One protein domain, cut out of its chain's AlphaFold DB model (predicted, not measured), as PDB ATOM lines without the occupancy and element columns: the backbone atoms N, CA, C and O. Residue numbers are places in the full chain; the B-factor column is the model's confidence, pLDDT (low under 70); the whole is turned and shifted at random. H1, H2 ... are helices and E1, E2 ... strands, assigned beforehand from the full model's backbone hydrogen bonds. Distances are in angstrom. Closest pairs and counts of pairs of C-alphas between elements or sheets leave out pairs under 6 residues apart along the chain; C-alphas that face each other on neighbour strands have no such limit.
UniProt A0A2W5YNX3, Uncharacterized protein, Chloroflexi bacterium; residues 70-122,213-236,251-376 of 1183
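This is residues 70 to 122, 213 to 236 and 251 to 376 of the 1183 residues of an uncharacterized protein of Chloroflexi bacterium (UniProt A0A2W5YNX3). A strongly twisted sheet of six strands, E1, E2, E3, E4, E7 and E8, curls round the helix H5; the far end of H5 comes close to a smaller sheet of two strands, E5 and E6, with H3 packed on E6. H1 and H4 only graze the large sheet, residues 327 to 332 stick out as a small loop, and residues 361 to 376 run as a tail to one extreme of the longest axis. The 203 printed residues include five named helices and eight named strands, in the order E1 H1 E2 E3 E4 E5 H2 H3 E6 E7 H4 E8 H5; the class is mixed, with 87 residues in named elements, under half. The large sheet is branched and mixed, the small one antiparallel. The whole is compact, with a radius of gyration of the C-alphas of 17.9 A and spans of 58 by 46 by 32 A.

E1, residues 72 to 76, is the parallel neighbour of E8, residues 347 to 352, with N 74 and O 349 within hydrogen-bond range at 3.0 A. H1, residues 78 to 85, only grazes the large sheet, with residues 78 to 82. E2, residues 91 to 93, is antiparallel to E7, residues 292 to 300, with N 92 and O 299 at 2.8 A. E3, residues 100 to 104, and E4, residues 109 to 119, form an antiparallel hairpin, with N 102 and O 111 at 2.8 A. E3 and E8 lie on one side of E4, E7 on the other side. E4 is parallel to E7, with N 116 and O 295 at 2.8 A, and antiparallel to E8, with N 117 and O 350 at 2.8 A. E5, residues 227 to 233, is antiparallel to E6, residues 282 to 287, with N 229 and O 285 at 2.9 A. H2, residues 251 to 254, and H3, residues 256 to 262, meet only through their link. The closest C-alphas of H3 and E6 are those of Leu 259 and Val 286, 6.3 A apart. H4, residues 302 to 309, only grazes the large sheet, with residues 302 to 305. The large sheet curls round H5, residues 353 to 360; the closest C-alphas of H5 and E1 are those of Leu 353 and Ala 75, 5.5 A apart. Every O i to N i+4 pair is within hydrogen-bond range in H1, H3, H4 and H5; H2 is too short for such a pair.

E1 begins with C-alpha 72 at (13.961, -18.361, -34.708). E4 is 28.2 A long and bends by 57 degrees at residue 115; E7 is 21.6 A long and bends by 62 degrees at residue 297. E5 measures 18.9 A and E6 15.4 A. H5 ends with C-alpha 360 at (5.960, -19.008, -22.976).

The C-alphas of Gly 266 and His 376, the two farthest apart, are 59.2 A apart. Residues 123 to 212 and 237 to 250 are not printed; the C-alpha gaps across these cuts are 12.5 A and 21.8 A. The links H3 to E6 and H4 to E8 are long. Mean pLDDT of the printed part is 79.6; residue 120 and residues 213 to 225, 265 to 276 and 309 to 319 are under 70.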
ATOM      1  N   TRP A  70       9.519 -20.588 -40.910       79.12
ATOM      2  CA  TRP A  70       9.717 -20.388 -39.476       79.12
ATOM      3  C   TRP A  70      10.999 -19.590 -39.244       79.12
ATOM      4  O   TRP A  70      12.034 -19.897 -39.835       79.12
ATOM      5  N   GLY A  71      10.925 -18.562 -38.398       81.88
ATOM      6  CA  GLY A  71      12.074 -17.765 -37.974       81.88
ATOM      7  C   GLY A  71      12.331 -17.957 -36.485       81.88
ATOM      8  O   GLY A  71      11.402 -17.851 -35.687       81.88
ATOM      9  N   HIS A  72      13.579 -18.237 -36.111       85.44
ATOM     10  CA  HIS A  72      13.961 -18.361 -34.708       85.44
ATOM     11  C   HIS A  72      14.156 -16.963 -34.094       85.44
ATOM     12  O   HIS A  72      14.767 -16.089 -34.712       85.44
ATOM     13  N   VAL A  73      13.620 -16.732 -32.894       88.81
ATOM     14  CA  VAL A  73      13.723 -15.452 -32.175       88.81
ATOM     15  C   VAL A  73      14.304 -15.717 -30.800       88.81
ATOM     16  O   VAL A  73      13.831 -16.596 -30.085       88.81
ATOM     17  N   VAL A  74      15.315 -14.939 -30.428       90.12
ATOM     18  CA  VAL A  74      15.964 -15.041 -29.120       90.12
ATOM     19  C   VAL A  74      15.458 -13.932 -28.214       90.12
ATOM     20  O   VAL A  74      15.372 -12.781 -28.630       90.12
ATOM     21  N   ALA A  75      15.154 -14.261 -26.963       91.81
ATOM     22  CA  ALA A  75      14.828 -13.269 -25.950       91.81
ATOM     23  C   ALA A  75      16.038 -12.975 -25.063       91.81
ATOM     24  O   ALA A  75      16.717 -13.901 -24.617       91.81
ATOM     25  N   VAL A  76      16.290 -11.696 -24.796       92.44
ATOM     26  CA  VAL A  76      17.376 -11.241 -23.915       92.44
ATOM     27  C   VAL A  76      16.867 -10.196 -22.930       92.44
ATOM     28  O   VAL A  76      15.850  -9.545 -23.167       92.44
ATOM     29  N   ASP A  77      17.593 -10.014 -21.831       92.69
ATOM     30  CA  ASP A  77      17.492  -8.825 -20.983       92.69
ATOM     31  C   ASP A  77      18.334  -7.717 -21.643       92.69
ATOM     32  O   ASP A  77      19.561  -7.841 -21.659       92.69
ATOM     33  N   PRO A  78      17.739  -6.672 -22.258       91.00
ATOM     34  CA  PRO A  78      18.512  -5.749 -23.088       91.00
ATOM     35  C   PRO A  78      19.596  -4.971 -22.317       91.00
ATOM     36  O   PRO A  78      20.711  -4.879 -22.836       91.00
ATOM     37  N   PRO A  79      19.337  -4.419 -21.110       90.81
ATOM     38  CA  PRO A  79      20.387  -3.850 -20.265       90.81
ATOM     39  C   PRO A  79      21.508  -4.833 -19.909       90.81
ATOM     40  O   PRO A  79      22.679  -4.500 -20.101       90.81
ATOM     41  N   ALA A  80      21.173  -6.035 -19.427       89.00
ATOM     42  CA  ALA A  80      22.187  -6.999 -18.996       89.00
ATOM     43  C   ALA A  80      23.015  -7.533 -20.179       89.00
ATOM     44  O   ALA A  80      24.232  -7.704 -20.082       89.00
ATOM     45  N   GLU A  81      22.373  -7.748 -21.328       86.75
ATOM     46  CA  GLU A  81      23.044  -8.179 -22.553       86.75
ATOM     47  C   GLU A  81      23.963  -7.080 -23.108       86.75
ATOM     48  O   GLU A  81      25.052  -7.370 -23.609       86.75
ATOM     49  N   ASP A  82      23.574  -5.808 -22.985       87.50
ATOM     50  CA  ASP A  82      24.438  -4.685 -23.354       87.50
ATOM     51  C   ASP A  82      25.678  -4.582 -22.458       87.50
ATOM     52  O   ASP A  82      26.783  -4.387 -22.966       87.50
ATOM     53  N   GLU A  83      25.536  -4.794 -21.150       85.50
ATOM     54  CA  GLU A  83      26.678  -4.833 -20.231       85.50
ATOM     55  C   GLU A  83      27.631  -6.002 -20.541       85.50
ATOM     56  O   GLU A  83      28.857  -5.870 -20.441       85.50
ATOM     57  N   LEU A  84      27.080  -7.143 -20.969       79.31
ATOM     58  CA  LEU A  84      27.854  -8.349 -21.247       79.31
ATOM     59  C   LEU A  84      28.584  -8.304 -22.600       79.31
ATOM     60  O   LEU A  84      29.778  -8.615 -22.653       79.31
ATOM     61  N   VAL A  85      27.892  -7.948 -23.690       77.88
ATOM     62  CA  VAL A  85      28.431  -8.028 -25.069       77.88
ATOM     63  C   VAL A  85      28.431  -6.698 -25.833       77.88
ATOM     64  O   VAL A  85      28.981  -6.619 -26.938       77.88
ATOM     65  N   GLY A  86      27.874  -5.626 -25.266       84.19
ATOM     66  CA  GLY A  86      27.720  -4.336 -25.945       84.19
ATOM     67  C   GLY A  86      26.669  -4.369 -27.054       84.19
ATOM     68  O   GLY A  86      26.905  -3.804 -28.126       84.19
ATOM     69  N   LEU A  87      25.552  -5.071 -26.824       84.12
ATOM     70  CA  LEU A  87      24.457  -5.289 -27.774       84.12
ATOM     71  C   LEU A  87      23.968  -3.998 -28.456       84.12
ATOM     72  O   LEU A  87      23.703  -4.009 -29.661       84.12
ATOM     73  N   ARG A  88      23.915  -2.862 -27.746       86.50
ATOM     74  CA  ARG A  88      23.459  -1.570 -28.299       86.50
ATOM     75  C   ARG A  88      24.310  -1.069 -29.463       86.50
ATOM     76  O   ARG A  88      23.847  -0.242 -30.239       86.50
ATOM     77  N   ARG A  89      25.540  -1.569 -29.625       84.50
ATOM     78  CA  ARG A  89      26.397  -1.245 -30.781       84.50
ATOM     79  C   ARG A  89      25.895  -1.870 -32.086       84.50
ATOM     80  O   ARG A  89      26.279  -1.403 -33.154       84.50
ATOM     81  N   TYR A  90      25.082  -2.918 -31.986       84.06
ATOM     82  CA  TYR A  90      24.634  -3.753 -33.103       84.06
ATOM     83  C   TYR A  90      23.139  -3.644 -33.384       84.06
ATOM     84  O   TYR A  90      22.682  -4.037 -34.455       84.06
ATOM     85  N   VAL A  91      22.385  -3.108 -32.428       85.50
ATOM     86  CA  VAL A  91      20.945  -2.883 -32.523       85.50
ATOM     87  C   VAL A  91      20.683  -1.428 -32.903       85.50
ATOM     88  O   VAL A  91      21.123  -0.503 -32.223       85.50
ATOM     89  N   ARG A  92      19.921  -1.215 -33.975       85.12
ATOM     90  CA  ARG A  92      19.347   0.082 -34.347       85.12
ATOM     91  C   ARG A  92      17.866   0.066 -34.003       85.12
ATOM     92  O   ARG A  92      17.114  -0.621 -34.678       85.12
ATOM     93  N   GLY A  93      17.437   0.816 -32.995       83.00
ATOM     94  CA  GLY A  93      16.045   0.836 -32.530       83.00
ATOM     95  C   GLY A  93      15.940   0.614 -31.023       83.00
ATOM     96  O   GLY A  93      16.945   0.683 -30.321       83.00
ATOM     97  N   ALA A  94      14.727   0.366 -30.528       79.88
ATOM     98  CA  ALA A  94      14.446   0.260 -29.094       79.88
ATOM     99  C   ALA A  94      13.923  -1.140 -28.729       79.88
ATOM    100  O   ALA A  94      12.765  -1.465 -28.998       79.88
ATOM    101  N   LEU A  95      14.783  -1.976 -28.138       82.56
ATOM    102  CA  LEU A  95      14.432  -3.320 -27.644       82.56
ATOM    103  C   LEU A  95      13.851  -3.287 -26.213       82.56
ATOM    104  O   LEU A  95      13.222  -4.236 -25.765       82.56
ATOM    105  N   ASP A  96      14.036  -2.175 -25.511       77.94
ATOM    106  CA  ASP A  96      13.595  -1.894 -24.141       77.94
ATOM    107  C   ASP A  96      12.148  -1.376 -24.046       77.94
ATOM    108  O   ASP A  96      11.681  -1.013 -22.969       77.94
ATOM    109  N   ARG A  97      11.412  -1.328 -25.162       80.00
ATOM    110  CA  ARG A  97       9.989  -0.973 -25.133       80.00
ATOM    111  C   ARG A  97       9.195  -2.066 -24.424       80.00
ATOM    112  O   ARG A  97       9.329  -3.227 -24.775       80.00
ATOM    113  N   GLY A  98       8.332  -1.691 -23.486       85.06
ATOM    114  CA  GLY A  98       7.406  -2.638 -22.864       85.06
ATOM    115  C   GLY A  98       6.283  -3.094 -23.801       85.06
ATOM    116  O   GLY A  98       6.066  -2.517 -24.874       85.06
ATOM    117  N   LEU A  99       5.537  -4.108 -23.362       91.88
ATOM    118  CA  LEU A  99       4.364  -4.631 -24.071       91.88
ATOM    119  C   LEU A  99       3.257  -3.571 -24.204       91.88
ATOM    120  O   LEU A  99       2.995  -2.802 -23.277       91.88
ATOM    121  N   ARG A 100       2.564  -3.541 -25.348       90.12
ATOM    122  CA  ARG A 100       1.444  -2.611 -25.598       90.12
ATOM    123  C   ARG A 100       0.212  -3.343 -26.095       90.12
ATOM    124  O   ARG A 100       0.326  -4.363 -26.757       90.12
ATOM    125  N   GLN A 101      -0.973  -2.818 -25.813       91.19
ATOM    126  CA  GLN A 101      -2.197  -3.327 -26.431       91.19
ATOM    127  C   GLN A 101      -2.376  -2.715 -27.823       91.19
ATOM    128  O   GLN A 101      -2.144  -1.523 -28.023       91.19
ATOM    129  N   THR A 102      -2.796  -3.534 -28.778       87.00
ATOM    130  CA  THR A 102      -3.109  -3.132 -30.148       87.00
ATOM    131  C   THR A 102      -4.322  -3.904 -30.661       87.00
ATOM    132  O   THR A 102      -4.785  -4.866 -30.044       87.00
ATOM    133  N   PHE A 103      -4.869  -3.478 -31.794       82.00
ATOM    134  CA  PHE A 103      -5.960  -4.179 -32.455       82.00
ATOM    135  C   PHE A 103      -5.427  -4.940 -33.668       82.00
ATOM    136  O   PHE A 103      -4.900  -4.345 -34.610       82.00
ATOM    137  N   ASP A 104      -5.569  -6.264 -33.654       76.88
ATOM    138  CA  ASP A 104      -5.222  -7.112 -34.788       76.88
ATOM    139  C   ASP A 104      -6.368  -7.095 -35.803       76.88
ATOM    140  O   ASP A 104      -7.341  -7.849 -35.701       76.88
ATOM    141  N   SER A 105      -6.240  -6.226 -36.804       70.25
ATOM    142  CA  SER A 105      -7.232  -6.052 -37.869       70.25
ATOM    143  C   SER A 105      -7.437  -7.299 -38.735       70.25
ATOM    144  O   SER A 105      -8.486  -7.430 -39.359       70.25
ATOM    145  N   GLN A 106      -6.482  -8.237 -38.762       70.06
ATOM    146  CA  GLN A 106      -6.592  -9.463 -39.561       70.06
ATOM    147  C   GLN A 106      -7.540 -10.484 -38.923       70.06
ATOM    148  O   GLN A 106      -8.268 -11.180 -39.631       70.06
ATOM    149  N   TYR A 107      -7.519 -10.580 -37.594       72.31
ATOM    150  CA  TYR A 107      -8.367 -11.494 -36.821       72.31
ATOM    151  C   TYR A 107      -9.510 -10.769 -36.101       72.31
ATOM    152  O   TYR A 107     -10.275 -11.408 -35.382       72.31
ATOM    153  N   ASN A 108      -9.630  -9.454 -36.306       79.25
ATOM    154  CA  ASN A 108     -10.646  -8.590 -35.716       79.25
ATOM    155  C   ASN A 108     -10.741  -8.748 -34.184       79.25
ATOM    156  O   ASN A 108     -11.824  -8.941 -33.633       79.25
ATOM    157  N   ARG A 109      -9.589  -8.726 -33.501       81.56
ATOM    158  CA  ARG A 109      -9.475  -8.961 -32.050       81.56
ATOM    159  C   ARG A 109      -8.382  -8.097 -31.423       81.56
ATOM    160  O   ARG A 109      -7.419  -7.739 -32.095       81.56
ATOM    161  N   SER A 110      -8.490  -7.813 -30.128       86.12
ATOM    162  CA  SER A 110      -7.390  -7.200 -29.372       86.12
ATOM    163  C   SER A 110      -6.203  -8.159 -29.268       86.12
ATOM    164  O   SER A 110      -6.386  -9.368 -29.108       86.12
ATOM    165  N   ALA A 111      -4.993  -7.619 -29.367       87.38
ATOM    166  CA  ALA A 111      -3.746  -8.366 -29.313       87.38
ATOM    167  C   ALA A 111      -2.651  -7.561 -28.606       87.38
ATOM    168  O   ALA A 111      -2.673  -6.333 -28.582       87.38
ATOM    169  N   THR A 112      -1.662  -8.261 -28.060       91.00
ATOM    170  CA  THR A 112      -0.506  -7.627 -27.419       91.00
ATOM    171  C   THR A 112       0.629  -7.460 -28.426       91.00
ATOM    172  O   THR A 112       1.005  -8.389 -29.135       91.00
ATOM    173  N   GLN A 113       1.171  -6.259 -28.509       89.19
ATOM    174  CA  GLN A 113       2.276  -5.892 -29.368       89.19
ATOM    175  C   GLN A 113       3.603  -6.247 -28.681       89.19
ATOM    176  O   GLN A 113       3.889  -5.742 -27.594       89.19
ATOM    177  N   LEU A 114       4.381  -7.138 -29.302       90.81
ATOM    178  CA  LEU A 114       5.662  -7.627 -28.788       90.81
ATOM    179  C   LEU A 114       6.820  -6.957 -29.542       90.81
ATOM    180  O   LEU A 114       6.877  -7.076 -30.769       90.81
ATOM    181  N   PRO A 115       7.757  -6.288 -28.854       92.12
ATOM    182  CA  PRO A 115       8.898  -5.653 -29.498       92.12
ATOM    183  C   PRO A 115       9.879  -6.706 -30.017       92.12
ATOM    184  O   PRO A 115      10.289  -7.616 -29.299       92.12
ATOM    185  N   VAL A 116      10.312  -6.568 -31.262       90.75
ATOM    186  CA  VAL A 116      11.369  -7.396 -31.841       90.75
ATOM    187  C   VAL A 116      12.291  -6.524 -32.683       90.75
ATOM    188  O   VAL A 116      11.862  -5.646 -33.426       90.75
ATOM    189  N   VAL A 117      13.587  -6.756 -32.584       90.56
ATOM    190  CA  VAL A 117      14.577  -6.191 -33.493       90.56
ATOM    191  C   VAL A 117      14.960  -7.309 -34.448       90.56
ATOM    192  O   VAL A 117      15.370  -8.381 -34.016       90.56
ATOM    193  N   VAL A 118      14.773  -7.084 -35.741       88.62
ATOM    194  CA  VAL A 118      14.865  -8.139 -36.759       88.62
ATOM    195  C   VAL A 118      16.175  -8.003 -37.525       88.62
ATOM    196  O   VAL A 118      16.665  -6.887 -37.711       88.62
ATOM    197  N   ASP A 119      16.749  -9.118 -37.968       84.69
ATOM    198  CA  ASP A 119      17.905  -9.087 -38.858       84.69
ATOM    199  C   ASP A 119      17.574  -8.271 -40.121       84.69
ATOM    200  O   ASP A 119      16.467  -8.331 -40.667       84.69
ATOM    201  N   ALA A 120      18.534  -7.470 -40.576       69.31
ATOM    202  CA  ALA A 120      18.420  -6.736 -41.829       69.31
ATOM    203  C   ALA A 120      18.346  -7.669 -43.052       69.31
ATOM    204  O   ALA A 120      17.891  -7.232 -44.112       69.31
ATOM    205  N   ARG A 121      18.788  -8.929 -42.926       72.62
ATOM    206  CA  ARG A 121      18.845  -9.899 -44.028       72.62
ATOM    207  C   ARG A 121      17.971 -11.119 -43.762       72.62
ATOM    208  O   ARG A 121      17.884 -11.623 -42.647       72.62
ATOM    209  N   SER A 122      17.342 -11.630 -44.820       74.69
ATOM    210  CA  SER A 122      16.640 -12.914 -44.750       74.69
ATOM    211  C   SER A 122      17.628 -14.068 -44.790       74.69
ATOM    212  O   SER A 122      18.468 -14.146 -45.683       74.69
ATOM    213  N   ALA A 213       7.658  -4.784 -47.698       64.06
ATOM    214  CA  ALA A 213       6.952  -5.171 -46.482       64.06
ATOM    215  C   ALA A 213       5.491  -4.714 -46.585       64.06
ATOM    216  O   ALA A 213       5.228  -3.572 -46.964       64.06
ATOM    217  N   GLU A 214       4.544  -5.579 -46.229       63.53
ATOM    218  CA  GLU A 214       3.123  -5.232 -46.246       63.53
ATOM    219  C   GLU A 214       2.535  -5.198 -44.849       63.53
ATOM    220  O   GLU A 214       2.654  -6.148 -44.078       63.53
ATOM    221  N   SER A 215       1.808  -4.124 -44.552       49.62
ATOM    222  CA  SER A 215       1.013  -4.024 -43.325       49.62
ATOM    223  C   SER A 215      -0.280  -4.845 -43.401       49.62
ATOM    224  O   SER A 215      -0.823  -5.227 -42.370       49.62
ATOM    225  N   TYR A 216      -0.766  -5.131 -44.615       49.66
ATOM    226  CA  TYR A 216      -2.022  -5.835 -44.864       49.66
ATOM    227  C   TYR A 216      -1.843  -6.866 -45.981       49.66
ATOM    228  O   TYR A 216      -2.064  -6.582 -47.158       49.66
ATOM    229  N   ALA A 217      -1.422  -8.075 -45.613       50.41
ATOM    230  CA  ALA A 217      -1.420  -9.213 -46.520       50.41
ATOM    231  C   ALA A 217      -2.456 -10.237 -46.032       50.41
ATOM    232  O   ALA A 217      -2.375 -10.671 -44.881       50.41
ATOM    233  N   PRO A 218      -3.402 -10.683 -46.880       43.00
ATOM    234  CA  PRO A 218      -4.262 -11.825 -46.587       43.00
ATOM    235  C   PRO A 218      -3.432 -13.113 -46.715       43.00
ATOM    236  O   PRO A 218      -3.585 -13.893 -47.655       43.00
ATOM    237  N   GLY A 219      -2.461 -13.282 -45.820       47.25
ATOM    238  CA  GLY A 219      -1.606 -14.454 -45.709       47.25
ATOM    239  C   GLY A 219      -2.061 -15.333 -44.550       47.25
ATOM    240  O   GLY A 219      -2.429 -14.836 -43.486       47.25
ATOM    241  N   TYR A 220      -2.028 -16.649 -44.753       46.88
ATOM    242  CA  TYR A 220      -2.251 -17.652 -43.710       46.88
ATOM    243  C   TYR A 220      -1.012 -17.730 -42.801       46.88
ATOM    244  O   TYR A 220      -0.241 -18.682 -42.852       46.88
ATOM    245  N   GLY A 221      -0.753 -16.667 -42.041       49.09
ATOM    246  CA  GLY A 221       0.380 -16.589 -41.124       49.09
ATOM    247  C   GLY A 221      -0.017 -17.081 -39.738       49.09
ATOM    248  O   GLY A 221      -0.685 -16.360 -38.998       49.09
ATOM    249  N   ALA A 222       0.427 -18.287 -39.372       47.81
ATOM    250  CA  ALA A 222       0.386 -18.818 -38.003       47.81
ATOM    251  C   ALA A 222       1.187 -17.958 -36.993       47.81
ATOM    252  O   ALA A 222       1.045 -18.134 -35.784       47.81
ATOM    253  N   GLU A 223       1.955 -16.985 -37.496       51.91
ATOM    254  CA  GLU A 223       2.816 -16.025 -36.789       51.91
ATOM    255  C   GLU A 223       2.135 -15.257 -35.640       51.91
ATOM    256  O   GLU A 223       2.828 -14.675 -34.816       51.91
ATOM    257  N   ARG A 224       0.795 -15.240 -35.568       62.53
ATOM    258  CA  ARG A 224       0.016 -14.493 -34.555       62.53
ATOM    259  C   ARG A 224      -0.816 -15.369 -33.614       62.53
ATOM    260  O   ARG A 224      -1.659 -14.858 -32.873       62.53
ATOM    261  N   ALA A 225      -0.659 -16.691 -33.689       65.00
ATOM    262  CA  ALA A 225      -1.494 -17.627 -32.931       65.00
ATOM    263  C   ALA A 225      -0.731 -18.805 -32.321       65.00
ATOM    264  O   ALA A 225      -1.200 -19.356 -31.328       65.00
ATOM    265  N   VAL A 226       0.411 -19.199 -32.893       81.00
ATOM    266  CA  VAL A 226       1.168 -20.365 -32.431       81.00
ATOM    267  C   VAL A 226       2.664 -20.074 -32.450       81.00
ATOM    268  O   VAL A 226       3.173 -19.466 -33.389       81.00
ATOM    269  N   VAL A 227       3.371 -20.543 -31.425       87.56
ATOM    270  CA  VAL A 227       4.830 -20.462 -31.315       87.56
ATOM    271  C   VAL A 227       5.399 -21.860 -31.113       87.56
ATOM    272  O   VAL A 227       4.824 -22.677 -30.391       87.56
ATOM    273  N   LEU A 228       6.524 -22.141 -31.767       88.25
ATOM    274  CA  LEU A 228       7.301 -23.357 -31.557       88.25
ATOM    275  C   LEU A 228       8.432 -23.044 -30.583       88.25
ATOM    276  O   LEU A 228       9.147 -22.063 -30.764       88.25
ATOM    277  N   VAL A 229       8.562 -23.860 -29.543       89.12
ATOM    278  CA  VAL A 229       9.666 -23.765 -28.584       89.12
ATOM    279  C   VAL A 229      10.590 -24.951 -28.790       89.12
ATOM    280  O   VAL A 229      10.162 -26.104 -28.663       89.12
ATOM    281  N   ASP A 230      11.846 -24.644 -29.089       85.62
ATOM    282  CA  ASP A 230      12.879 -25.628 -29.375       85.62
ATOM    283  C   ASP A 230      13.333 -26.339 -28.096       85.62
ATOM    284  O   ASP A 230      13.659 -25.719 -27.083       85.62
ATOM    285  N   GLY A 231      13.369 -27.668 -28.148       83.88
ATOM    286  CA  GLY A 231      13.978 -28.507 -27.125       83.88
ATOM    287  C   GLY A 231      15.493 -28.688 -27.317       83.88
ATOM    288  O   GLY A 231      16.038 -28.430 -28.403       83.88
ATOM    289  N   PRO A 232      16.191 -29.176 -26.275       82.12
ATOM    290  CA  PRO A 232      17.594 -29.557 -26.383       82.12
ATOM    291  C   PRO A 232      17.781 -30.745 -27.340       82.12
ATOM    292  O   PRO A 232      16.852 -31.517 -27.590       82.12
ATOM    293  N   LEU A 233      18.998 -30.886 -27.871       85.50
ATOM    294  CA  LEU A 233      19.424 -32.106 -28.560       85.50
ATOM    295  C   LEU A 233      19.691 -33.199 -27.522       85.50
ATOM    296  O   LEU A 233      20.325 -32.933 -26.501       85.50
ATOM    297  N   ASP A 234      19.224 -34.413 -27.802       84.94
ATOM    298  CA  ASP A 234      19.401 -35.566 -26.921       84.94
ATOM    299  C   ASP A 234      20.595 -36.412 -27.384       84.94
ATOM    300  O   ASP A 234      20.505 -37.190 -28.339       84.94
ATOM    301  N   TYR A 235      21.746 -36.191 -26.745       87.62
ATOM    302  CA  TYR A 235      22.972 -36.937 -27.012       87.62
ATOM    303  C   TYR A 235      23.028 -38.187 -26.130       87.62
ATOM    304  O   TYR A 235      22.848 -38.120 -24.918       87.62
ATOM    305  N   SER A 236      23.352 -39.325 -26.737       86.81
ATOM    306  CA  SER A 236      23.531 -40.608 -26.048       86.81
ATOM    307  C   SER A 236      24.951 -41.137 -26.239       86.81
ATOM    308  O   SER A 236      25.628 -40.761 -27.193       86.81
ATOM    309  N   TRP A 251       8.335 -34.390 -39.185       84.06
ATOM    310  CA  TRP A 251       7.448 -33.263 -38.877       84.06
ATOM    311  C   TRP A 251       5.967 -33.657 -38.873       84.06
ATOM    312  O   TRP A 251       5.210 -33.276 -37.980       84.06
ATOM    313  N   ASP A 252       5.563 -34.452 -39.861       81.31
ATOM    314  CA  ASP A 252       4.164 -34.818 -40.091       81.31
ATOM    315  C   ASP A 252       3.590 -35.711 -39.005       81.31
ATOM    316  O   ASP A 252       2.391 -35.661 -38.745       81.31
ATOM    317  N   LYS A 253       4.446 -36.496 -38.350       83.94
ATOM    318  CA  LYS A 253       4.037 -37.365 -37.251       83.94
ATOM    319  C   LYS A 253       4.063 -36.644 -35.907       83.94
ATOM    320  O   LYS A 253       3.199 -36.907 -35.080       83.94
ATOM    321  N   LEU A 254       5.043 -35.766 -35.683       86.44
ATOM    322  CA  LEU A 254       5.314 -35.209 -34.352       86.44
ATOM    323  C   LEU A 254       4.765 -33.794 -34.137       86.44
ATOM    324  O   LEU A 254       4.273 -33.493 -33.056       86.44
ATOM    325  N   VAL A 255       4.842 -32.922 -35.144       87.19
ATOM    326  CA  VAL A 255       4.567 -31.481 -34.979       87.19
ATOM    327  C   VAL A 255       3.251 -31.090 -35.632       87.19
ATOM    328  O   VAL A 255       2.464 -30.348 -35.045       87.19
ATOM    329  N   ARG A 256       2.978 -31.609 -36.836       83.69
ATOM    330  CA  ARG A 256       1.782 -31.254 -37.612       83.69
ATOM    331  C   ARG A 256       0.464 -31.492 -36.858       83.69
ATOM    332  O   ARG A 256      -0.322 -30.550 -36.834       83.69
ATOM    333  N   PRO A 257       0.226 -32.635 -36.184       86.50
ATOM    334  CA  PRO A 257      -1.037 -32.854 -35.475       86.50
ATOM    335  C   PRO A 257      -1.256 -31.851 -34.332       86.50
ATOM    336  O   PRO A 257      -2.351 -31.327 -34.153       86.50
ATOM    337  N   ALA A 258      -0.193 -31.529 -33.586       86.81
ATOM    338  CA  ALA A 258      -0.249 -30.543 -32.508       86.81
ATOM    339  C   ALA A 258      -0.470 -29.118 -33.043       86.81
ATOM    340  O   ALA A 258      -1.205 -28.331 -32.450       86.81
ATOM    341  N   LEU A 259       0.130 -28.793 -34.189       84.00
ATOM    342  CA  LEU A 259      -0.040 -27.510 -34.864       84.00
ATOM    343  C   LEU A 259      -1.460 -27.337 -35.427       84.00
ATOM    344  O   LEU A 259      -2.041 -26.261 -35.288       84.00
ATOM    345  N   GLU A 260      -2.032 -28.390 -36.013       81.00
ATOM    346  CA  GLU A 260      -3.425 -28.423 -36.482       81.00
ATOM    347  C   GLU A 260      -4.417 -28.284 -35.322       81.00
ATOM    348  O   GLU A 260      -5.399 -27.566 -35.460       81.00
ATOM    349  N   ALA A 261      -4.133 -28.886 -34.163       83.69
ATOM    350  CA  ALA A 261      -4.951 -28.716 -32.961       83.69
ATOM    351  C   ALA A 261      -4.853 -27.300 -32.353       83.69
ATOM    352  O   ALA A 261      -5.815 -26.801 -31.768       83.69
ATOM    353  N   ALA A 262      -3.697 -26.640 -32.474       80.69
ATOM    354  CA  ALA A 262      -3.477 -25.297 -31.936       80.69
ATOM    355  C   ALA A 262      -4.023 -24.173 -32.842       80.69
ATOM    356  O   ALA A 262      -4.324 -23.076 -32.354       80.69
ATOM    357  N   THR A 263      -4.176 -24.447 -34.139       75.69
ATOM    358  CA  THR A 263      -4.568 -23.476 -35.174       75.69
ATOM    359  C   THR A 263      -6.035 -23.655 -35.574       75.69
ATOM    360  O   THR A 263      -6.574 -24.752 -35.504       75.69
ATOM    361  N   ASP A 264      -6.702 -22.591 -36.026       70.62
ATOM    362  CA  ASP A 264      -8.091 -22.704 -36.485       70.62
ATOM    363  C   ASP A 264      -8.203 -23.577 -37.763       70.62
ATOM    364  O   ASP A 264      -7.338 -23.492 -38.651       70.62
ATOM    365  N   PRO A 265      -9.274 -24.386 -37.913       64.50
ATOM    366  CA  PRO A 265      -9.458 -25.264 -39.068       64.50
ATOM    367  C   PRO A 265      -9.363 -24.522 -40.408       64.50
ATOM    368  O   PRO A 265      -9.976 -23.475 -40.614       64.50
ATOM    369  N   GLY A 266      -8.584 -25.072 -41.344       59.09
ATOM    370  CA  GLY A 266      -8.394 -24.494 -42.680       59.09
ATOM    371  C   GLY A 266      -7.470 -23.270 -42.742       59.09
ATOM    372  O   GLY A 266      -7.292 -22.709 -43.823       59.09
ATOM    373  N   LYS A 267      -6.862 -22.851 -41.620       62.38
ATOM    374  CA  LYS A 267      -5.860 -21.767 -41.585       62.38
ATOM    375  C   LYS A 267      -4.413 -22.257 -41.689       62.38
ATOM    376  O   LYS A 267      -3.523 -21.429 -41.860       62.38
ATOM    377  N   LEU A 268      -4.172 -23.569 -41.630       64.25
ATOM    378  CA  LEU A 268      -2.848 -24.155 -41.839       64.25
ATOM    379  C   LEU A 268      -2.597 -24.427 -43.333       64.25
ATOM    380  O   LEU A 268      -3.317 -25.200 -43.962       64.25
ATOM    381  N   GLY A 269      -1.579 -23.783 -43.909       59.69
ATOM    382  CA  GLY A 269      -1.168 -24.010 -45.298       59.69
ATOM    383  C   GLY A 269      -0.362 -25.309 -45.496       59.69
ATOM    384  O   GLY A 269       0.130 -25.900 -44.533       59.69
ATOM    385  N   PRO A 270      -0.176 -25.772 -46.747       57.41
ATOM    386  CA  PRO A 270       0.642 -26.948 -47.046       57.41
ATOM    387  C   PRO A 270       2.126 -26.724 -46.701       57.41
ATOM    388  O   PRO A 270       2.786 -25.851 -47.257       57.41
ATOM    389  N   ASN A 271       2.680 -27.572 -45.829       59.06
ATOM    390  CA  ASN A 271       4.013 -27.401 -45.231       59.06
ATOM    391  C   ASN A 271       5.203 -27.947 -46.065       59.06
ATOM    392  O   ASN A 271       6.217 -28.367 -45.511       59.06
ATOM    393  N   ARG A 272       5.104 -27.999 -47.403       55.16
ATOM    394  CA  ARG A 272       6.148 -28.632 -48.250       55.16
ATOM    395  C   ARG A 272       7.477 -27.861 -48.296       55.16
ATOM    396  O   ARG A 272       8.492 -28.429 -48.681       55.16
ATOM    397  N   ALA A 273       7.485 -26.586 -47.914       58.22
ATOM    398  CA  ALA A 273       8.652 -25.712 -48.031       58.22
ATOM    399  C   ALA A 273       9.585 -25.709 -46.805       58.22
ATOM    400  O   ALA A 273      10.735 -25.298 -46.934       58.22
ATOM    401  N   ASN A 274       9.134 -26.206 -45.647       64.75
ATOM    402  CA  ASN A 274       9.875 -26.136 -44.376       64.75
ATOM    403  C   ASN A 274      10.707 -27.392 -44.075       64.75
ATOM    404  O   ASN A 274      11.024 -27.669 -42.925       64.75
ATOM    405  N   GLY A 275      11.023 -28.198 -45.094       66.94
ATOM    406  CA  GLY A 275      11.760 -29.448 -44.894       66.94
ATOM    407  C   GLY A 275      10.989 -30.474 -44.055       66.94
ATOM    408  O   GLY A 275      11.594 -31.164 -43.245       66.94
ATOM    409  N   ALA A 276       9.665 -30.582 -44.231       67.25
ATOM    410  CA  ALA A 276       8.820 -31.527 -43.483       67.25
ATOM    411  C   ALA A 276       9.246 -33.004 -43.642       67.25
ATOM    412  O   ALA A 276       9.003 -33.817 -42.749       67.25
ATOM    413  N   ASP A 277       9.919 -33.323 -44.753       72.00
ATOM    414  CA  ASP A 277      10.502 -34.640 -45.029       72.00
ATOM    415  C   ASP A 277      11.838 -34.875 -44.290       72.00
ATOM    416  O   ASP A 277      12.328 -36.003 -44.244       72.00
ATOM    417  N   GLU A 278      12.465 -33.828 -43.736       79.06
ATOM    418  CA  GLU A 278      13.705 -33.950 -42.965       79.06
ATOM    419  C   GLU A 278      13.417 -34.517 -41.558       79.06
ATOM    420  O   GLU A 278      12.433 -34.114 -40.921       79.06
ATOM    421  N   PRO A 279      14.272 -35.417 -41.031       86.69
ATOM    422  CA  PRO A 279      14.138 -35.904 -39.665       86.69
ATOM    423  C   PRO A 279      14.273 -34.777 -38.639       86.69
ATOM    424  O   PRO A 279      15.135 -33.901 -38.757       86.69
ATOM    425  N   LEU A 280      13.446 -34.845 -37.600       89.44
ATOM    426  CA  LEU A 280      13.550 -34.003 -36.418       89.44
ATOM    427  C   LEU A 280      14.579 -34.588 -35.453       89.44
ATOM    428  O   LEU A 280      14.539 -35.777 -35.144       89.44
ATOM    429  N   TYR A 281      15.461 -33.734 -34.947       90.12
ATOM    430  CA  TYR A 281      16.448 -34.054 -33.910       90.12
ATOM    431  C   TYR A 281      16.165 -33.320 -32.597       90.12
ATOM    432  O   TYR A 281      16.717 -33.672 -31.560       90.12
ATOM    433  N   ARG A 282      15.295 -32.305 -32.640       88.75
ATOM    434  CA  ARG A 282      14.837 -31.545 -31.478       88.75
ATOM    435  C   ARG A 282      13.342 -31.731 -31.307       88.75
ATOM    436  O   ARG A 282      12.595 -31.762 -32.287       88.75
ATOM    437  N   ASN A 283      12.908 -31.821 -30.058       88.31
ATOM    438  CA  ASN A 283      11.490 -31.792 -29.746       88.31
ATOM    439  C   ASN A 283      10.976 -30.354 -29.903       88.31
ATOM    440  O   ASN A 283      11.506 -29.452 -29.262       88.31
ATOM    441  N   LEU A 284       9.967 -30.138 -30.746       89.62
ATOM    442  CA  LEU A 284       9.361 -28.823 -30.954       89.62
ATOM    443  C   LEU A 284       8.024 -28.767 -30.225       89.62
ATOM    444  O   LEU A 284       7.050 -29.400 -30.640       89.62
ATOM    445  N   ARG A 285       7.962 -27.997 -29.139       90.12
ATOM    446  CA  ARG A 285       6.716 -27.830 -28.388       90.12
ATOM    447  C   ARG A 285       5.864 -26.743 -29.029       90.12
ATOM    448  O   ARG A 285       6.288 -25.596 -29.116       90.12
ATOM    449  N   VAL A 286       4.644 -27.104 -29.411       89.56
ATOM    450  CA  VAL A 286       3.647 -26.175 -29.950       89.56
ATOM    451  C   VAL A 286       2.940 -25.461 -28.794       89.56
ATOM    452  O   VAL A 286       2.335 -26.112 -27.944       89.56
ATOM    453  N   LEU A 287       3.019 -24.131 -28.753       88.81
ATOM    454  CA  LEU A 287       2.339 -23.286 -27.769       88.81
ATOM    455  C   LEU A 287       1.318 -22.375 -28.447       88.81
ATOM    456  O   LEU A 287       1.600 -21.799 -29.495       88.81
ATOM    457  N   LYS A 288       0.158 -22.195 -27.807       87.75
ATOM    458  CA  LYS A 288      -0.879 -21.235 -28.206       87.75
ATOM    459  C   LYS A 288      -0.919 -20.077 -27.195       87.75
ATOM    460  O   LYS A 288      -1.654 -20.176 -26.212       87.75
ATOM    461  N   PRO A 289      -0.095 -19.029 -27.371       88.19
ATOM    462  CA  PRO A 289      -0.105 -17.872 -26.480       88.19
ATOM    463  C   PRO A 289      -1.380 -17.029 -26.662       88.19
ATOM    464  O   PRO A 289      -2.107 -17.203 -27.649       88.19
ATOM    465  N   PRO A 290      -1.659 -16.080 -25.746       88.19
ATOM    466  CA  PRO A 290      -2.688 -15.075 -25.976       88.19
ATOM    467  C   PRO A 290      -2.410 -14.285 -27.273       88.19
ATOM    468  O   PRO A 290      -1.256 -14.206 -27.701       88.19
ATOM    469  N   PRO A 291      -3.436 -13.692 -27.917       87.00
ATOM    470  CA  PRO A 291      -3.270 -12.986 -29.186       87.00
ATOM    471  C   PRO A 291      -2.149 -11.943 -29.147       87.00
ATOM    472  O   PRO A 291      -2.128 -11.082 -28.262       87.00
ATOM    473  N   PHE A 292      -1.242 -11.993 -30.126       87.62
ATOM    474  CA  PHE A 292      -0.104 -11.082 -30.201       87.62
ATOM    475  C   PHE A 292       0.240 -10.660 -31.631       87.62
ATOM    476  O   PHE A 292      -0.112 -11.329 -32.602       87.62
ATOM    477  N   VAL A 293       0.951  -9.539 -31.744       84.62
ATOM    478  CA  VAL A 293       1.499  -9.006 -32.995       84.62
ATOM    479  C   VAL A 293       2.951  -8.610 -32.756       84.62
ATOM    480  O   VAL A 293       3.257  -7.948 -31.769       84.62
ATOM    481  N   LEU A 294       3.854  -8.983 -33.660       85.81
ATOM    482  CA  LEU A 294       5.246  -8.542 -33.595       85.81
ATOM    483  C   LEU A 294       5.374  -7.089 -34.083       85.81
ATOM    484  O   LEU A 294       4.976  -6.756 -35.201       85.81
ATOM    485  N   GLU A 295       5.959  -6.224 -33.260       85.81
ATOM    486  CA  GLU A 295       6.393  -4.878 -33.630       85.81
ATOM    487  C   GLU A 295       7.886  -4.895 -33.889       85.81
ATOM    488  O   GLU A 295       8.683  -5.020 -32.963       85.81
ATOM    489  N   GLN A 296       8.281  -4.705 -35.144       86.12
ATOM    490  CA  GLN A 296       9.687  -4.456 -35.407       86.12
ATOM    491  C   GLN A 296      10.047  -3.048 -34.923       86.12
ATOM    492  O   GLN A 296       9.702  -2.055 -35.567       86.12
ATOM    493  N   THR A 297      10.756  -2.972 -33.804       88.38
ATOM    494  CA  THR A 297      11.211  -1.716 -33.194       88.38
ATOM    495  C   THR A 297      12.569  -1.266 -33.724       88.38
ATOM    496  O   THR A 297      13.023  -0.167 -33.393       88.38
ATOM    497  N   GLY A 298      13.218  -2.100 -34.542       88.25
ATOM    498  CA  GLY A 298      14.567  -1.865 -35.026       88.25
ATOM    499  C   GLY A 298      15.118  -2.927 -35.974       88.25
ATOM    500  O   GLY A 298      14.437  -3.900 -36.310       88.25
ATOM    501  N   SER A 299      16.377  -2.761 -36.375       87.81
ATOM    502  CA  SER A 299      17.171  -3.785 -37.057       87.81
ATOM    503  C   SER A 299      18.428  -4.161 -36.272       87.81
ATOM    504  O   SER A 299      18.971  -3.347 -35.522       87.81
ATOM    505  N   VAL A 300      18.887  -5.402 -36.429       86.25
ATOM    506  CA  VAL A 300      20.129  -5.913 -35.831       86.25
ATOM    507  C   VAL A 300      20.988  -6.567 -36.907       86.25
ATOM    508  O   VAL A 300      20.460  -7.171 -37.834       86.25
ATOM    509  N   ASP A 301      22.308  -6.445 -36.798       82.06
ATOM    510  CA  ASP A 301      23.254  -7.216 -37.613       82.06
ATOM    511  C   ASP A 301      23.828  -8.366 -36.773       82.06
ATOM    512  O   ASP A 301      24.853  -8.220 -36.097       82.06
ATOM    513  N   LEU A 302      23.147  -9.513 -36.798       78.88
ATOM    514  CA  LEU A 302      23.536 -10.698 -36.025       78.88
ATOM    515  C   LEU A 302      24.876 -11.280 -36.495       78.88
ATOM    516  O   LEU A 302      25.671 -11.752 -35.680       78.88
ATOM    517  N   THR A 303      25.180 -11.155 -37.789       77.56
ATOM    518  CA  THR A 303      26.436 -11.646 -38.376       77.56
ATOM    519  C   THR A 303      27.639 -10.881 -37.820       77.56
ATOM    520  O   THR A 303      28.692 -11.467 -37.541       77.56
ATOM    521  N   SER A 304      27.503  -9.570 -37.612       78.50
ATOM    522  CA  SER A 304      28.562  -8.747 -37.018       78.50
ATOM    523  C   SER A 304      28.812  -9.064 -35.536       78.50
ATOM    524  O   SER A 304      29.971  -9.068 -35.100       78.50
ATOM    525  N   ILE A 305      27.752  -9.390 -34.784       76.50
ATOM    526  CA  ILE A 305      27.840  -9.857 -33.394       76.50
ATOM    527  C   ILE A 305      28.616 -11.175 -33.360       76.50
ATOM    528  O   ILE A 305      29.626 -11.280 -32.660       76.50
ATOM    529  N   GLU A 306      28.211 -12.149 -34.179       72.69
ATOM    530  CA  GLU A 306      28.878 -13.449 -34.289       72.69
ATOM    531  C   GLU A 306      30.356 -13.298 -34.672       72.69
ATOM    532  O   GLU A 306      31.239 -13.835 -34.002       72.69
ATOM    533  N   THR A 307      30.647 -12.509 -35.707       72.06
ATOM    534  CA  THR A 307      32.010 -12.319 -36.220       72.06
ATOM    535  C   THR A 307      32.951 -11.739 -35.164       72.06
ATOM    536  O   THR A 307      34.131 -12.088 -35.135       72.06
ATOM    537  N   ARG A 308      32.469 -10.858 -34.280       71.69
ATOM    538  CA  ARG A 308      33.294 -10.321 -33.191       71.69
ATOM    539  C   ARG A 308      33.506 -11.342 -32.081       71.69
ATOM    540  O   ARG A 308      34.632 -11.486 -31.606       71.69
ATOM    541  N   LEU A 309      32.443 -12.024 -31.665       66.50
ATOM    542  CA  LEU A 309      32.477 -12.945 -30.528       66.50
ATOM    543  C   LEU A 309      33.219 -14.252 -30.864       66.50
ATOM    544  O   LEU A 309      33.885 -14.812 -29.999       66.50
ATOM    545  N   ASN A 310      33.217 -14.684 -32.131       60.12
ATOM    546  CA  ASN A 310      33.931 -15.882 -32.594       60.12
ATOM    547  C   ASN A 310      35.423 -15.649 -32.928       60.12
ATOM    548  O   ASN A 310      36.132 -16.605 -33.237       60.12
ATOM    549  N   ARG A 311      35.938 -14.409 -32.873       51.31
ATOM    550  CA  ARG A 311      37.337 -14.074 -33.241       51.31
ATOM    551  C   ARG A 311      38.364 -14.194 -32.111       51.31
ATOM    552  O   ARG A 311      39.547 -13.971 -32.350       51.31
ATOM    553  N   THR A 312      37.961 -14.518 -30.884       47.59
ATOM    554  CA  THR A 312      38.870 -14.512 -29.722       47.59
ATOM    555  C   THR A 312      38.665 -15.724 -28.820       47.59
ATOM    556  O   THR A 312      37.607 -16.339 -28.838       47.59
ATOM    557  N   ALA A 313      39.653 -16.017 -27.964       46.16
ATOM    558  CA  ALA A 313      39.498 -16.922 -26.816       46.16
ATOM    559  C   ALA A 313      38.351 -16.503 -25.858       46.16
ATOM    560  O   ALA A 313      37.982 -17.266 -24.975       46.16
ATOM    561  N   ASN A 314      37.756 -15.319 -26.069       50.72
ATOM    562  CA  ASN A 314      36.519 -14.841 -25.454       50.72
ATOM    563  C   ASN A 314      35.287 -15.336 -26.233       50.72
ATOM    564  O   ASN A 314      34.460 -14.541 -26.681       50.72
ATOM    565  N   TYR A 315      35.190 -16.650 -26.423       56.62
ATOM    566  CA  TYR A 315      33.989 -17.286 -26.953       56.62
ATOM    567  C   TYR A 315      32.805 -16.989 -26.024       56.62
ATOM    568  O   TYR A 315      32.939 -17.102 -24.805       56.62
ATOM    569  N   VAL A 316      31.650 -16.616 -26.584       57.53
ATOM    570  CA  VAL A 316      30.412 -16.513 -25.804       57.53
ATOM    571  C   VAL A 316      29.796 -17.904 -25.713       57.53
ATOM    572  O   VAL A 316      29.354 -18.432 -26.738       57.53
ATOM    573  N   PRO A 317      29.739 -18.502 -24.509       52.84
ATOM    574  CA  PRO A 317      29.116 -19.800 -24.327       52.84
ATOM    575  C   PRO A 317      27.675 -19.771 -24.833       52.84
ATOM    576  O   PRO A 317      26.971 -18.783 -24.618       52.84
ATOM    577  N   LEU A 318      27.251 -20.873 -25.460       58.28
ATOM    578  CA  LEU A 318      25.884 -21.155 -25.933       58.28
ATOM    579  C   LEU A 318      25.499 -20.622 -27.326       58.28
ATOM    580  O   LEU A 318      24.376 -20.868 -27.752       58.28
ATOM    581  N   GLY A 319      26.405 -19.977 -28.076       62.19
ATOM    582  CA  GLY A 319      26.211 -19.757 -29.525       62.19
ATOM    583  C   GLY A 319      24.942 -18.977 -29.906       62.19
ATOM    584  O   GLY A 319      24.318 -19.277 -30.917       62.19
ATOM    585  N   LEU A 320      24.564 -17.988 -29.091       72.38
ATOM    586  CA  LEU A 320      23.243 -17.349 -29.104       72.38
ATOM    587  C   LEU A 320      22.842 -16.667 -30.427       72.38
ATOM    588  O   LEU A 320      21.657 -16.581 -30.717       72.38
ATOM    589  N   TYR A 321      23.803 -16.164 -31.209       75.69
ATOM    590  CA  TYR A 321      23.548 -15.252 -32.337       75.69
ATOM    591  C   TYR A 321      23.932 -15.803 -33.715       75.69
ATOM    592  O   TYR A 321      23.747 -15.106 -34.708       75.69
ATOM    593  N   GLY A 322      24.496 -17.009 -33.781       71.62
ATOM    594  CA  GLY A 322      25.199 -17.491 -34.968       71.62
ATOM    595  C   GLY A 322      24.801 -18.891 -35.408       71.62
ATOM    596  O   GLY A 322      24.147 -19.639 -34.679       71.62
ATOM    597  N   VAL A 323      25.230 -19.264 -36.614       70.31
ATOM    598  CA  VAL A 323      25.093 -20.647 -37.086       70.31
ATOM    599  C   VAL A 323      26.133 -21.495 -36.373       70.31
ATOM    600  O   VAL A 323      27.327 -21.228 -36.464       70.31
ATOM    601  N   VAL A 324      25.704 -22.572 -35.717       75.69
ATOM    602  CA  VAL A 324      26.652 -23.538 -35.155       75.69
ATOM    603  C   VAL A 324      27.381 -24.228 -36.318       75.69
ATOM    604  O   VAL A 324      26.731 -24.921 -37.110       75.69
ATOM    605  N   PRO A 325      28.712 -24.067 -36.464       76.62
ATOM    606  CA  PRO A 325      29.443 -24.636 -37.587       76.62
ATOM    607  C   PRO A 325      29.497 -26.159 -37.453       76.62
ATOM    608  O   PRO A 325      30.280 -26.709 -36.686       76.62
ATOM    609  N   ARG A 326      28.650 -26.849 -38.213       85.81
ATOM    610  CA  ARG A 326      28.597 -28.312 -38.273       85.81
ATOM    611  C   ARG A 326      29.198 -28.786 -39.590       85.81
ATOM    612  O   ARG A 326      28.890 -28.227 -40.642       85.81
ATOM    613  N   MET A 327      30.034 -29.819 -39.557       87.19
ATOM    614  CA  MET A 327      30.573 -30.455 -40.761       87.19
ATOM    615  C   MET A 327      30.111 -31.901 -40.844       87.19
ATOM    616  O   MET A 327      30.340 -32.681 -39.926       87.19
ATOM    617  N   LEU A 328      29.507 -32.274 -41.964       86.50
ATOM    618  CA  LEU A 328      29.057 -33.634 -42.227       86.50
ATOM    619  C   LEU A 328      29.888 -34.217 -43.372       86.50
ATOM    620  O   LEU A 328      29.951 -33.631 -44.454       86.50
ATOM    621  N   GLY A 329      30.574 -35.338 -43.127       82.12
ATOM    622  CA  GLY A 329      31.449 -35.957 -44.137       82.12
ATOM    623  C   GLY A 329      32.553 -35.020 -44.658       82.12
ATOM    624  O   GLY A 329      32.909 -35.077 -45.833       82.12
ATOM    625  N   GLY A 330      33.050 -34.109 -43.812       81.44
ATOM    626  CA  GLY A 330      34.084 -33.129 -44.169       81.44
ATOM    627  C   GLY A 330      33.593 -31.903 -44.950       81.44
ATOM    628  O   GLY A 330      34.413 -31.090 -45.371       81.44
ATOM    629  N   ARG A 331      32.278 -31.736 -45.149       84.00
ATOM    630  CA  ARG A 331      31.687 -30.552 -45.795       84.00
ATOM    631  C   ARG A 331      30.843 -29.747 -44.802       84.00
ATOM    632  O   ARG A 331      30.162 -30.360 -43.981       84.00
ATOM    633  N   PRO A 332      30.836 -28.403 -44.874       83.44
ATOM    634  CA  PRO A 332      29.935 -27.582 -44.069       83.44
ATOM    635  C   PRO A 332      28.470 -27.976 -44.296       83.44
ATOM    636  O   PRO A 332      28.022 -28.079 -45.439       83.44
ATOM    637  N   LEU A 333      27.729 -28.198 -43.212       84.31
ATOM    638  CA  LEU A 333      26.303 -28.508 -43.240       84.31
ATOM    639  C   LEU A 333      25.507 -27.191 -43.232       84.31
ATOM    640  O   LEU A 333      25.510 -26.504 -42.210       84.31
ATOM    641  N   PRO A 334      24.817 -26.808 -44.321       80.19
ATOM    642  CA  PRO A 334      24.073 -25.551 -44.357       80.19
ATOM    643  C   PRO A 334      22.854 -25.566 -43.411       80.19
ATOM    644  O   PRO A 334      22.275 -26.639 -43.192       80.19
ATOM    645  N   PRO A 335      22.394 -24.398 -42.920       79.44
ATOM    646  CA  PRO A 335      21.203 -24.295 -42.072       79.44
ATOM    647  C   PRO A 335      19.942 -24.802 -42.778       79.44
ATOM    648  O   PRO A 335      19.669 -24.419 -43.920       79.44
ATOM    649  N   SER A 336      19.220 -25.705 -42.123       80.00
ATOM    650  CA  SER A 336      17.927 -26.277 -42.495       80.00
ATOM    651  C   SER A 336      16.799 -25.265 -42.330       80.00
ATOM    652  O   SER A 336      16.912 -24.294 -41.594       80.00
ATOM    653  N   LEU A 337      15.705 -25.500 -43.052       77.88
ATOM    654  CA  LEU A 337      14.447 -24.765 -42.909       77.88
ATOM    655  C   LEU A 337      13.488 -25.440 -41.935       77.88
ATOM    656  O   LEU A 337      12.475 -24.851 -41.567       77.88
ATOM    657  N   ASN A 338      13.804 -26.672 -41.537       82.31
ATOM    658  CA  ASN A 338      13.117 -27.346 -40.460       82.31
ATOM    659  C   ASN A 338      13.708 -26.823 -39.136       82.31
ATOM    660  O   ASN A 338      14.885 -27.089 -38.871       82.31
ATOM    661  N   PRO A 339      12.934 -26.106 -38.297       82.31
ATOM    662  CA  PRO A 339      13.442 -25.568 -37.032       82.31
ATOM    663  C   PRO A 339      13.895 -26.667 -36.056       82.31
ATOM    664  O   PRO A 339      14.755 -26.434 -35.218       82.31
ATOM    665  N   GLY A 340      13.402 -27.900 -36.206       86.62
ATOM    666  CA  GLY A 340      13.864 -29.055 -35.432       86.62
ATOM    667  C   GLY A 340      14.887 -29.929 -36.163       86.62
ATOM    668  O   GLY A 340      15.176 -31.033 -35.701       86.62
ATOM    669  N   GLY A 341      15.390 -29.484 -37.319       87.12
ATOM    670  CA  GLY A 341      16.348 -30.219 -38.143       87.12
ATOM    671  C   GLY A 341      17.751 -30.300 -37.530       87.12
ATOM    672  O   GLY A 341      18.055 -29.692 -36.504       87.12
ATOM    673  N   LEU A 342      18.641 -31.052 -38.189       86.00
ATOM    674  CA  LEU A 342      19.998 -31.301 -37.684       86.00
ATOM    675  C   LEU A 342      20.845 -30.027 -37.580       86.00
ATOM    676  O   LEU A 342      21.724 -29.958 -36.738       86.00
ATOM    677  N   ASN A 343      20.621 -29.024 -38.422       85.50
ATOM    678  CA  ASN A 343      21.252 -27.714 -38.272       85.50
ATOM    679  C   ASN A 343      20.166 -26.653 -38.467       85.50
ATOM    680  O   ASN A 343      19.862 -26.379 -39.620       85.50
ATOM    681  N   PRO A 344      19.492 -26.150 -37.421       82.31
ATOM    682  CA  PRO A 344      18.378 -25.210 -37.577       82.31
ATOM    683  C   PRO A 344      18.831 -23.861 -38.170       82.31
ATOM    684  O   PRO A 344      20.033 -23.569 -38.183       82.31
ATOM    685  N   PRO A 345      17.901 -23.033 -38.685       79.00
ATOM    686  CA  PRO A 345      18.248 -21.697 -39.149       79.00
ATOM    687  C   PRO A 345      18.733 -20.844 -37.964       79.00
ATOM    688  O   PRO A 345      18.228 -21.010 -36.850       79.00
ATOM    689  N   PRO A 346      19.697 -19.930 -38.175       81.06
ATOM    690  CA  PRO A 346      20.108 -19.013 -37.121       81.06
ATOM    691  C   PRO A 346      18.933 -18.105 -36.712       81.06
ATOM    692  O   PRO A 346      17.976 -17.947 -37.485       81.06
ATOM    693  N   PRO A 347      18.994 -17.486 -35.519       86.38
ATOM    694  CA  PRO A 347      18.026 -16.473 -35.128       86.38
ATOM    695  C   PRO A 347      17.894 -15.385 -36.193       86.38
ATOM    696  O   PRO A 347      18.881 -14.966 -36.786       86.38
ATOM    697  N   VAL A 348      16.669 -14.924 -36.421       87.38
ATOM    698  CA  VAL A 348      16.346 -13.825 -37.345       87.38
ATOM    699  C   VAL A 348      15.871 -12.576 -36.609       87.38
ATOM    700  O   VAL A 348      15.536 -11.575 -37.236       87.38
ATOM    701  N   GLY A 349      15.812 -12.619 -35.277       89.50
ATOM    702  CA  GLY A 349      15.448 -11.472 -34.462       89.50
ATOM    703  C   GLY A 349      15.722 -11.671 -32.977       89.50
ATOM    704  O   GLY A 349      15.891 -12.795 -32.496       89.50
ATOM    705  N   ILE A 350      15.748 -10.550 -32.263       91.56
ATOM    706  CA  ILE A 350      15.926 -10.460 -30.816       91.56
ATOM    707  C   ILE A 350      14.694  -9.772 -30.220       91.56
ATOM    708  O   ILE A 350      14.263  -8.737 -30.726       91.56
ATOM    709  N   THR A 351      14.132 -10.322 -29.149       92.88
ATOM    710  CA  THR A 351      13.039  -9.738 -28.356       92.88
ATOM    711  C   THR A 351      13.468  -9.564 -26.891       92.88
ATOM    712  O   THR A 351      14.580  -9.946 -26.517       92.88
ATOM    713  N   ASN A 352      12.621  -8.955 -26.062       93.75
ATOM    714  CA  ASN A 352      12.884  -8.777 -24.635       93.75
ATOM    715  C   ASN A 352      12.295  -9.926 -23.790       93.75
ATOM    716  O   ASN A 352      11.481 -10.724 -24.262       93.75
ATOM    717  N   LEU A 353      12.720 -10.025 -22.527       94.00
ATOM    718  CA  LEU A 353      12.236 -11.058 -21.602       94.00
ATOM    719  C   LEU A 353      10.727 -10.971 -21.324       94.00
ATOM    720  O   LEU A 353      10.083 -12.009 -21.212       94.00
ATOM    721  N   GLU A 354      10.149  -9.767 -21.287       93.44
ATOM    722  CA  GLU A 354       8.703  -9.563 -21.092       93.44
ATOM    723  C   GLU A 354       7.876 -10.223 -22.209       93.44
ATOM    724  O   GLU A 354       6.870 -10.886 -21.950       93.44
ATOM    725  N   ALA A 355       8.316 -10.099 -23.466       92.56
ATOM    726  CA  ALA A 355       7.678 -10.764 -24.597       92.56
ATOM    727  C   ALA A 355       7.826 -12.290 -24.525       92.56
ATOM    728  O   ALA A 355       6.887 -13.019 -24.853       92.56
ATOM    729  N   ALA A 356       8.978 -12.790 -24.069       92.94
ATOM    730  CA  ALA A 356       9.184 -14.222 -23.877       92.94
ATOM    731  C   ALA A 356       8.283 -14.797 -22.780       92.94
ATOM    732  O   ALA A 356       7.696 -15.861 -22.980       92.94
ATOM    733  N   GLU A 357       8.135 -14.088 -21.661       94.56
ATOM    734  CA  GLU A 357       7.216 -14.449 -20.581       94.56
ATOM    735  C   GLU A 357       5.767 -14.463 -21.068       94.56
ATOM    736  O   GLU A 357       5.050 -15.439 -20.842       94.56
ATOM    737  N   PHE A 358       5.351 -13.438 -21.815       93.00
ATOM    738  CA  PHE A 358       4.010 -13.371 -22.393       93.00
ATOM    739  C   PHE A 358       3.704 -14.581 -23.291       93.00
ATOM    740  O   PHE A 358       2.603 -15.135 -23.253       93.00
ATOM    741  N   VAL A 359       4.679 -15.010 -24.099       90.25
ATOM    742  CA  VAL A 359       4.504 -16.100 -25.068       90.25
ATOM    743  C   VAL A 359       4.635 -17.487 -24.431       90.25
ATOM    744  O   VAL A 359       3.880 -18.400 -24.775       90.25
ATOM    745  N   ARG A 360       5.609 -17.687 -23.537       90.94
ATOM    746  CA  ARG A 360       5.960 -19.008 -22.976       90.94
ATOM    747  C   ARG A 360       5.378 -19.260 -21.585       90.94
ATOM    748  O   ARG A 360       5.414 -20.405 -21.127       90.94
ATOM    749  N   GLY A 361       4.853 -18.234 -20.922       90.25
ATOM    750  CA  GLY A 361       4.442 -18.279 -19.521       90.25
ATOM    751  C   GLY A 361       5.638 -18.258 -18.555       90.25
ATOM    752  O   GLY A 361       6.757 -17.955 -18.961       90.25
ATOM    753  N   PRO A 362       5.454 -18.651 -17.283       86.88
ATOM    754  CA  PRO A 362       6.407 -18.384 -16.194       86.88
ATOM    755  C   PRO A 362       7.755 -19.126 -16.289       86.88
ATOM    756  O   PRO A 362       8.675 -18.835 -15.533       86.88
ATOM    757  N   ARG A 363       7.905 -20.098 -17.202       87.31
ATOM    758  CA  ARG A 363       9.162 -20.845 -17.434       87.31
ATOM    759  C   ARG A 363       9.761 -20.498 -18.800       87.31
ATOM    760  O   ARG A 363       9.873 -21.353 -19.685       87.31
ATOM    761  N   PHE A 364      10.082 -19.220 -18.979       90.75
ATOM    762  CA  PHE A 364      10.548 -18.651 -20.248       90.75
ATOM    763  C   PHE A 364      12.071 -18.480 -20.347       90.75
ATOM    764  O   PHE A 364      12.574 -18.304 -21.452       90.75
ATOM    765  N   ILE A 365      12.797 -18.551 -19.227       90.69
ATOM    766  CA  ILE A 365      14.258 -18.395 -19.184       90.69
ATOM    767  C   ILE A 365      14.928 -19.742 -19.471       90.69
ATOM    768  O   ILE A 365      14.729 -20.699 -18.724       90.69
ATOM    769  N   ASP A 366      15.737 -19.804 -20.532       86.69
ATOM    770  CA  ASP A 366      16.490 -21.013 -20.902       86.69
ATOM    771  C   ASP A 366      17.876 -21.076 -20.243       86.69
ATOM    772  O   ASP A 366      18.340 -22.152 -19.873       86.69
ATOM    773  N   ALA A 367      18.543 -19.931 -20.086       87.31
ATOM    774  CA  ALA A 367      19.865 -19.841 -19.477       87.31
ATOM    775  C   ALA A 367      20.089 -18.468 -18.833       87.31
ATOM    776  O   ALA A 367      19.594 -17.452 -19.322       87.31
ATOM    777  N   VAL A 368      20.894 -18.439 -17.770       88.44
ATOM    778  CA  VAL A 368      21.368 -17.211 -17.119       88.44
ATOM    779  C   VAL A 368      22.890 -17.210 -17.164       88.44
ATOM    780  O   VAL A 368      23.532 -18.157 -16.716       88.44
ATOM    781  N   ARG A 369      23.478 -16.146 -17.715       87.00
ATOM    782  CA  ARG A 369      24.932 -15.949 -17.731       87.00
ATOM    783  C   ARG A 369      25.313 -14.998 -16.608       87.00
ATOM    784  O   ARG A 369      24.784 -13.895 -16.532       87.00
ATOM    785  N   VAL A 370      26.245 -15.423 -15.760       87.19
ATOM    786  CA  VAL A 370      26.690 -14.652 -14.595       87.19
ATOM    787  C   VAL A 370      28.152 -14.263 -14.772       87.19
ATOM    788  O   VAL A 370      29.013 -15.119 -14.970       87.19
ATOM    789  N   ARG A 371      28.440 -12.961 -14.686       85.69
ATOM    790  CA  ARG A 371      29.805 -12.425 -14.665       85.69
ATOM    791  C   ARG A 371      30.172 -12.036 -13.236       85.69
ATOM    792  O   ARG A 371      29.512 -11.197 -12.634       85.69
ATOM    793  N   VAL A 372      31.236 -12.630 -12.701       87.38
ATOM    794  CA  VAL A 372      31.700 -12.363 -11.330       87.38
ATOM    795  C   VAL A 372      32.568 -11.101 -11.302       87.38
ATOM    796  O   VAL A 372      33.494 -10.954 -12.102       87.38
ATOM    797  N   SER A 373      32.259 -10.172 -10.397       85.50
ATOM    798  CA  SER A 373      32.997  -8.911 -10.239       85.50
ATOM    799  C   SER A 373      34.368  -9.114  -9.582       85.50
ATOM    800  O   SER A 373      34.599 -10.099  -8.886       85.50
ATOM    801  N   GLY A 374      35.297  -8.171  -9.793       81.38
ATOM    802  CA  GLY A 374      36.640  -8.189  -9.191       81.38
ATOM    803  C   GLY A 374      37.567  -9.302  -9.695       81.38
ATOM    804  O   GLY A 374      38.561  -9.609  -9.042       81.38
ATOM    805  N   VAL A 375      37.239  -9.902 -10.841       81.62
ATOM    806  CA  VAL A 375      38.093 -10.839 -11.576       81.62
ATOM    807  C   VAL A 375      38.729 -10.084 -12.747       81.62
ATOM    808  O   VAL A 375      38.047  -9.731 -13.710       81.62
ATOM    809  N   HIS A 376      40.029  -9.799 -12.646       73.31
ATOM    810  CA  HIS A 376      40.797  -9.034 -13.647       73.31
ATOM    811  C   HIS A 376      41.765  -9.899 -14.466       73.31
ATOM    812  O   HIS A 376      42.306  -9.445 -15.473       73.31
TER     813      HIS A 376